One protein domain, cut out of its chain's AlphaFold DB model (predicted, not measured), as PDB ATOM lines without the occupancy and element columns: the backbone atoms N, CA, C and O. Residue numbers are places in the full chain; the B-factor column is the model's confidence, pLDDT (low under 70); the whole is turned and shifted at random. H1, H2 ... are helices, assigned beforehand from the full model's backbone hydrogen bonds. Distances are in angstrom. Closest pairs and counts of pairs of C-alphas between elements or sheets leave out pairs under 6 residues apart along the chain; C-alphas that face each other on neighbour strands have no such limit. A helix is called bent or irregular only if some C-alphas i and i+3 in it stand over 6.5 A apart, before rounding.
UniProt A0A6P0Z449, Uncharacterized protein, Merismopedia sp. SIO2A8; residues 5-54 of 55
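This is residues 5 to 54 of the 55 residues of an uncharacterized protein of Merismopedia sp. SIO2A8 (UniProt A0A6P0Z449). A small cluster of three helices makes one end of the model, and a lone helix, H1, lies off at the other end, with the drawn-out stretch of residues 15 to 24 running between the two. In the cluster the longest helix, H4, has the short H2 packed steeply across one side of it, and the very short H3 makes a corner at its first end. H1 touches no helix. The printed part has 50 residues with four named helices, in the order H1, H2, H3, H4, and no named strand; its class is all helix. The whole is loose, with a radius of gyration of the C-alphas of 12.5 A, and spans 31 by 24 by 17 A.

H4, residues 41 to 53, is the longest helix. H2, residues 25 to 30, touches it, with 9 pairs of C-alphas within 8 A; the closest are those of Thr 26 and Val 51, 5.7 A apart. H2 and H4 run opposite ways at a steep tilt of 69 degrees, only just short of about perpendicular, and their centres are 9.3 A apart. H3, residues 36 to 39, touches H4 only at the corner by their link, and H4 touches H3 with residues 43 to 44 alone; the closest C-alphas of the two are those of Arg 37 and Trp 44, 5.3 A apart. H2 and H3 are close but not clearly touching: their closest C-alphas, those of Val 29 and Leu 36, are 7.9 A apart. H1, residues 5 to 14, is apart from H2, H3 and H4. In H1, H2 and H4 every O i to N i+4 pair is within hydrogen-bond range; H3 is too short for such a pair, and its one O i to N i+3 pair is within range.

H4 begins at C-alpha 41, at (-40.765, -2.456, 10.744), and ends at C-alpha 53, at (-27.723, -0.350, -2.689), 18.8 A away. H3 measures 5.1 A from C-alpha 36 to C-alpha 39, and H2 measures 8.5 A from C-alpha 25 to C-alpha 30. H1 begins at C-alpha 5, at (-20.924, -17.523, 6.251), and measures 14.2 A to C-alpha 14. No helix is bent or irregular.

The two C-alphas farthest apart, those of Asn 14 and Pro 32, are 33.2 A apart; the first and last printed C-alphas, those of Lys 5 and Glu 54, are 18.5 A apart. The printed part has no cut. The link from H1 to H2, 10 residues, is short; those from H2 to H3, 5 residues, and from H3 to H4, 1 residue, are tight, and no link is long. The mean pLDDT of the printed part is 90.9, and no printed residue is under 70.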
ATOM      1  N   LYS A   5     -20.092 -16.913   5.206       82.56
ATOM      2  CA  LYS A   5     -20.924 -17.523   6.251       82.56
ATOM      3  C   LYS A   5     -20.121 -18.091   7.423       82.56
ATOM      4  O   LYS A   5     -20.596 -18.020   8.551       82.56
ATOM      5  N   SER A   6     -18.939 -18.652   7.179       85.00
ATOM      6  CA  SER A   6     -18.044 -19.155   8.225       85.00
ATOM      7  C   SER A   6     -17.545 -18.019   9.112       85.00
ATOM      8  O   SER A   6     -17.642 -18.122  10.330       85.00
ATOM      9  N   ALA A   7     -17.116 -16.905   8.511       88.75
ATOM     10  CA  ALA A   7     -16.681 -15.724   9.253       88.75
ATOM     11  C   ALA A   7     -17.831 -15.124  10.084       88.75
ATOM     12  O   ALA A   7     -17.655 -14.814  11.259       88.75
ATOM     13  N   TYR A   8     -19.041 -15.028   9.520       88.12
ATOM     14  CA  TYR A   8     -20.204 -14.546  10.275       88.12
ATOM     15  C   TYR A   8     -20.599 -15.477  11.426       88.12
ATOM     16  O   TYR A   8     -20.993 -14.998  12.488       88.12
ATOM     17  N   ARG A   9     -20.476 -16.796  11.244       88.25
ATOM     18  CA  ARG A   9     -20.722 -17.776  12.311       88.25
ATOM     19  C   ARG A   9     -19.701 -17.670  13.433       88.25
ATOM     20  O   ARG A   9     -20.100 -17.710  14.589       88.25
ATOM     21  N   GLU A  10     -18.427 -17.508  13.103       90.12
ATOM     22  CA  GLU A  10     -17.367 -17.318  14.095       90.12
ATOM     23  C   GLU A  10     -17.592 -16.034  14.906       90.12
ATOM     24  O   GLU A  10     -17.565 -16.059  16.134       90.12
ATOM     25  N   ILE A  11     -17.913 -14.922  14.235       91.62
ATOM     26  CA  ILE A  11     -18.250 -13.657  14.906       91.62
ATOM     27  C   ILE A  11     -19.457 -13.842  15.833       91.62
ATOM     28  O   ILE A  11     -19.417 -13.416  16.985       91.62
ATOM     29  N   ALA A  12     -20.513 -14.503  15.361       91.19
ATOM     30  CA  ALA A  12     -21.698 -14.771  16.164       91.19
ATOM     31  C   ALA A  12     -21.398 -15.640  17.395       91.19
ATOM     32  O   ALA A  12     -21.861 -15.322  18.490       91.19
ATOM     33  N   GLN A  13     -20.586 -16.689  17.236       90.38
ATOM     34  CA  GLN A  13     -20.132 -17.531  18.345       90.38
ATOM     35  C   GLN A  13     -19.343 -16.714  19.374       90.38
ATOM     36  O   GLN A  13     -19.610 -16.816  20.569       90.38
ATOM     37  N   ASN A  14     -18.442 -15.841  18.915       93.50
ATOM     38  CA  ASN A  14     -17.682 -14.937  19.781       93.50
ATOM     39  C   ASN A  14     -18.575 -13.909  20.505       93.50
ATOM     40  O   ASN A  14     -18.215 -13.435  21.579       93.50
ATOM     41  N   MET A  15     -19.752 -13.587  19.957       93.25
ATOM     42  CA  MET A  15     -20.776 -12.752  20.602       93.25
ATOM     43  C   MET A  15     -21.705 -13.536  21.549       93.25
ATOM     44  O   MET A  15     -22.613 -12.947  22.135       93.25
ATOM     45  N   GLY A  16     -21.507 -14.849  21.707       92.31
ATOM     46  CA  GLY A  16     -22.361 -15.711  22.532       92.31
ATOM     47  C   GLY A  16     -23.705 -16.068  21.887       92.31
ATOM     48  O   GLY A  16     -24.608 -16.536  22.579       92.31
ATOM     49  N   LEU A  17     -23.859 -15.853  20.576       91.62
ATOM     50  CA  LEU A  17     -25.062 -16.220  19.833       91.62
ATOM     51  C   LEU A  17     -24.988 -17.692  19.407       91.62
ATOM     52  O   LEU A  17     -24.010 -18.131  18.800       91.62
ATOM     53  N   SER A  18     -26.051 -18.445  19.684       84.19
ATOM     54  CA  SER A  18     -26.215 -19.832  19.230       84.19
ATOM     55  C   SER A  18     -27.139 -19.900  18.009       84.19
ATOM     56  O   SER A  18     -28.009 -19.050  17.845       84.19
ATOM     57  N   GLU A  19     -26.956 -20.916  17.159       82.75
ATOM     58  CA  GLU A  19     -27.867 -21.260  16.046       82.75
ATOM     59  C   GLU A  19     -28.088 -20.165  14.983       82.75
ATOM     60  O   GLU A  19     -29.148 -20.064  14.366       82.75
ATOM     61  N   VAL A  20     -27.069 -19.348  14.705       85.81
ATOM     62  CA  VAL A  20     -27.189 -18.301  13.683       85.81
ATOM     63  C   VAL A  20     -27.360 -18.854  12.265       85.81
ATOM     64  O   VAL A  20     -26.668 -19.776  11.814       85.81
ATOM     65  N   VAL A  21     -28.253 -18.210  11.516       84.75
ATOM     66  CA  VAL A  21     -28.521 -18.497  10.107       84.75
ATOM     67  C   VAL A  21     -28.175 -17.290   9.245       84.75
ATOM     68  O   VAL A  21     -28.544 -16.159   9.545       84.75
ATOM     69  N   CYS A  22     -27.476 -17.527   8.137       86.25
ATOM     70  CA  CYS A  22     -27.256 -16.497   7.129       86.25
ATOM     71  C   CYS A  22     -28.425 -16.521   6.139       86.25
ATOM     72  O   CYS A  22     -28.626 -17.525   5.451       86.25
ATOM     73  N   MET A  23     -29.169 -15.420   6.041       86.50
ATOM     74  CA  MET A  23     -30.248 -15.257   5.065       86.50
ATOM     75  C   MET A  23     -29.896 -14.188   4.033       86.50
ATOM     76  O   MET A  23     -29.242 -13.197   4.340       86.50
ATOM     77  N   ASN A  24     -30.349 -14.384   2.794       88.50
ATOM     78  CA  ASN A  24     -30.221 -13.375   1.751       88.50
ATOM     79  C   ASN A  24     -31.252 -12.258   1.995       88.50
ATOM     80  O   ASN A  24     -32.456 -12.529   1.995       88.50
ATOM     81  N   ALA A  25     -30.782 -11.023   2.186       89.62
ATOM     82  CA  ALA A  25     -31.631  -9.868   2.486       89.62
ATOM     83  C   ALA A  25     -32.662  -9.603   1.375       89.62
ATOM     84  O   ALA A  25     -33.848  -9.453   1.663       89.62
ATOM     85  N   THR A  26     -32.245  -9.656   0.107       92.19
ATOM     86  CA  THR A  26     -33.132  -9.492  -1.056       92.19
ATOM     87  C   THR A  26     -34.270 -10.512  -1.053       92.19
ATOM     88  O   THR A  26     -35.420 -10.158  -1.311       92.19
ATOM     89  N   ARG A  27     -33.985 -11.773  -0.707       91.62
ATOM     90  CA  ARG A  27     -35.009 -12.820  -0.583       91.62
ATOM     91  C   ARG A  27     -35.933 -12.573   0.609       91.62
ATOM     92  O   ARG A  27     -37.138 -12.682   0.440       91.62
ATOM     93  N   LEU A  28     -35.390 -12.226   1.775       91.56
ATOM     94  CA  LEU A  28     -36.170 -12.004   2.998       91.56
ATOM     95  C   LEU A  28     -37.144 -10.824   2.868       91.56
ATOM     96  O   LEU A  28     -38.269 -10.880   3.359       91.56
ATOM     97  N   VAL A  29     -36.711  -9.765   2.186       91.69
ATOM     98  CA  VAL A  29     -37.498  -8.548   1.957       91.69
ATOM     99  C   VAL A  29     -38.594  -8.752   0.907       91.69
ATOM    100  O   VAL A  29     -39.666  -8.153   1.016       91.69
ATOM    101  N   ARG A  30     -38.332  -9.578  -0.115       90.38
ATOM    102  CA  ARG A  30     -39.274  -9.868  -1.212       90.38
ATOM    103  C   ARG A  30     -40.211 -11.041  -0.924       90.38
ATOM    104  O   ARG A  30     -41.117 -11.276  -1.717       90.38
ATOM    105  N   ASP A  31     -39.990 -11.783   0.158       93.31
ATOM    106  CA  ASP A  31     -40.836 -12.911   0.538       93.31
ATOM    107  C   ASP A  31     -42.215 -12.408   1.012       93.31
ATOM    108  O   ASP A  31     -42.297 -11.735   2.043       93.31
ATOM    109  N   PRO A  32     -43.312 -12.725   0.295       89.12
ATOM    110  CA  PRO A  32     -44.652 -12.269   0.657       89.12
ATOM    111  C   PRO A  32     -45.168 -12.883   1.966       89.12
ATOM    112  O   PRO A  32     -46.087 -12.328   2.567       89.12
ATOM    113  N   MET A  33     -44.594 -14.005   2.413       93.38
ATOM    114  CA  MET A  33     -44.942 -14.655   3.679       93.38
ATOM    115  C   MET A  33     -44.092 -14.152   4.851       93.38
ATOM    116  O   MET A  33     -44.358 -14.512   6.000       93.38
ATOM    117  N   SER A  34     -43.083 -13.318   4.583       90.12
ATOM    118  CA  SER A  34     -42.261 -12.706   5.622       90.12
ATOM    119  C   SER A  34     -43.105 -11.778   6.487       90.12
ATOM    120  O   SER A  34     -43.656 -10.776   6.030       90.12
ATOM    121  N   LYS A  35     -43.161 -12.086   7.782       94.06
ATOM    122  CA  LYS A  35     -43.801 -11.229   8.785       94.06
ATOM    123  C   LYS A  35     -42.909 -10.076   9.230       94.06
ATOM    124  O   LYS A  35     -43.364  -9.232   9.995       94.06
ATOM    125  N   LEU A  36     -41.680  -9.986   8.709       93.12
ATOM    126  CA  LEU A  36     -40.679  -9.010   9.135       93.12
ATOM    127  C   LEU A  36     -41.211  -7.574   9.108       93.12
ATOM    128  O   LEU A  36     -40.988  -6.820  10.042       93.12
ATOM    129  N   ARG A  37     -41.987  -7.206   8.081       92.50
ATOM    130  CA  ARG A  37     -42.587  -5.865   7.984       92.50
ATOM    131  C   ARG A  37     -43.514  -5.527   9.161       92.50
ATOM    132  O   ARG A  37     -43.654  -4.353   9.492       92.50
ATOM    133  N   GLN A  38     -44.189  -6.528   9.721       95.06
ATOM    134  CA  GLN A  38     -45.157  -6.383  10.812       95.06
ATOM    135  C   GLN A  38     -44.490  -6.543  12.182       95.06
ATOM    136  O   GLN A  38     -44.835  -5.817  13.107       95.06
ATOM    137  N   GLU A  39     -43.556  -7.489  12.305       96.31
ATOM    138  CA  GLU A  39     -42.882  -7.833  13.563       96.31
ATOM    139  C   GLU A  39     -41.760  -6.846  13.909       96.31
ATOM    140  O   GLU A  39     -41.602  -6.485  15.072       96.31
ATOM    141  N   ASP A  40     -41.020  -6.369  12.905       95.94
ATOM    142  CA  ASP A  40     -39.962  -5.373  13.069       95.94
ATOM    143  C   ASP A  40     -39.871  -4.466  11.832       95.94
ATOM    144  O   ASP A  40     -39.102  -4.673  10.884       95.94
ATOM    145  N   GLN A  41     -40.691  -3.414  11.842       94.44
ATOM    146  CA  GLN A  41     -40.765  -2.456  10.744       94.44
ATOM    147  C   GLN A  41     -39.438  -1.718  10.510       94.44
ATOM    148  O   GLN A  41     -39.142  -1.343   9.371       94.44
ATOM    149  N   ARG A  42     -38.644  -1.497  11.566       96.38
ATOM    150  CA  ARG A  42     -37.364  -0.792  11.455       96.38
ATOM    151  C   ARG A  42     -36.366  -1.652  10.698       96.38
ATOM    152  O   ARG A  42     -35.829  -1.190   9.692       96.38
ATOM    153  N   LEU A  43     -36.201  -2.902  11.125       94.75
ATOM    154  CA  LEU A  43     -35.323  -3.850  10.450       94.75
ATOM    155  C   LEU A  43     -35.757  -4.063   8.995       94.75
ATOM    156  O   LEU A  43     -34.921  -4.091   8.094       94.75
ATOM    157  N   TRP A  44     -37.065  -4.135   8.724       94.94
ATOM    158  CA  TRP A  44     -37.568  -4.223   7.352       94.94
ATOM    159  C   TRP A  44     -37.125  -3.038   6.474       94.94
ATOM    160  O   TRP A  44     -36.693  -3.253   5.342       94.94
ATOM    161  N   LEU A  45     -37.200  -1.799   6.980       95.12
ATOM    162  CA  LEU A  45     -36.752  -0.604   6.251       95.12
ATOM    163  C   LEU A  45     -35.231  -0.573   6.053       95.12
ATOM    164  O   LEU A  45     -34.764  -0.200   4.977       95.12
ATOM    165  N   GLU A  46     -34.464  -0.986   7.060       95.69
ATOM    166  CA  GLU A  46     -33.003  -1.081   6.972       95.69
ATOM    167  C   GLU A  46     -32.583  -2.098   5.902       95.69
ATOM    168  O   GLU A  46     -31.744  -1.794   5.052       95.69
ATOM    169  N   LEU A  47     -33.230  -3.267   5.863       93.88
ATOM    170  CA  LEU A  47     -32.982  -4.257   4.817       93.88
ATOM    171  C   LEU A  47     -33.420  -3.765   3.433       93.88
ATOM    172  O   LEU A  47     -32.697  -3.992   2.468       93.88
ATOM    173  N   GLN A  48     -34.558  -3.072   3.310       94.31
ATOM    174  CA  GLN A  48     -34.971  -2.441   2.045       94.31
ATOM    175  C   GLN A  48     -33.918  -1.446   1.544       94.31
ATOM    176  O   GLN A  48     -33.593  -1.435   0.355       94.31
ATOM    177  N   TRP A  49     -33.355  -0.638   2.447       94.81
ATOM    178  CA  TRP A  49     -32.277   0.282   2.103       94.81
ATOM    179  C   TRP A  49     -31.037  -0.475   1.624       94.81
ATOM    180  O   TRP A  49     -30.573  -0.183   0.526       94.81
ATOM    181  N   ILE A  50     -30.568  -1.492   2.354       93.12
ATOM    182  CA  ILE A  50     -29.419  -2.323   1.947       93.12
ATOM    183  C   ILE A  50     -29.647  -2.935   0.558       93.12
ATOM    184  O   ILE A  50     -28.802  -2.798  -0.323       93.12
ATOM    185  N   VAL A  51     -30.820  -3.534   0.328       93.56
ATOM    186  CA  VAL A  51     -31.189  -4.140  -0.963       93.56
ATOM    187  C   VAL A  51     -31.221  -3.103  -2.090       93.56
ATOM    188  O   VAL A  51     -30.877  -3.421  -3.223       93.56
ATOM    189  N   SER A  52     -31.594  -1.852  -1.806       92.88
ATOM    190  CA  SER A  52     -31.565  -0.774  -2.807       92.88
ATOM    191  C   SER A  52     -30.147  -0.345  -3.220       92.88
ATOM    192  O   SER A  52     -29.995   0.284  -4.269       92.88
ATOM    193  N   GLN A  53     -29.128  -0.668  -2.412       89.69
ATOM    194  CA  GLN A  53     -27.723  -0.350  -2.689       89.69
ATOM    195  C   GLN A  53     -26.998  -1.448  -3.486       89.69
ATOM    196  O   GLN A  53     -25.942  -1.172  -4.053       89.69
ATOM    197  N   GLU A  54     -27.547  -2.668  -3.564       75.88
ATOM    198  CA  GLU A  54     -27.044  -3.728  -4.450       75.88
ATOM    199  C   GLU A  54     -27.384  -3.380  -5.916       75.88
ATOM    200  O   GLU A  54     -28.418  -3.788  -6.450       75.88
TER     201      GLU A  54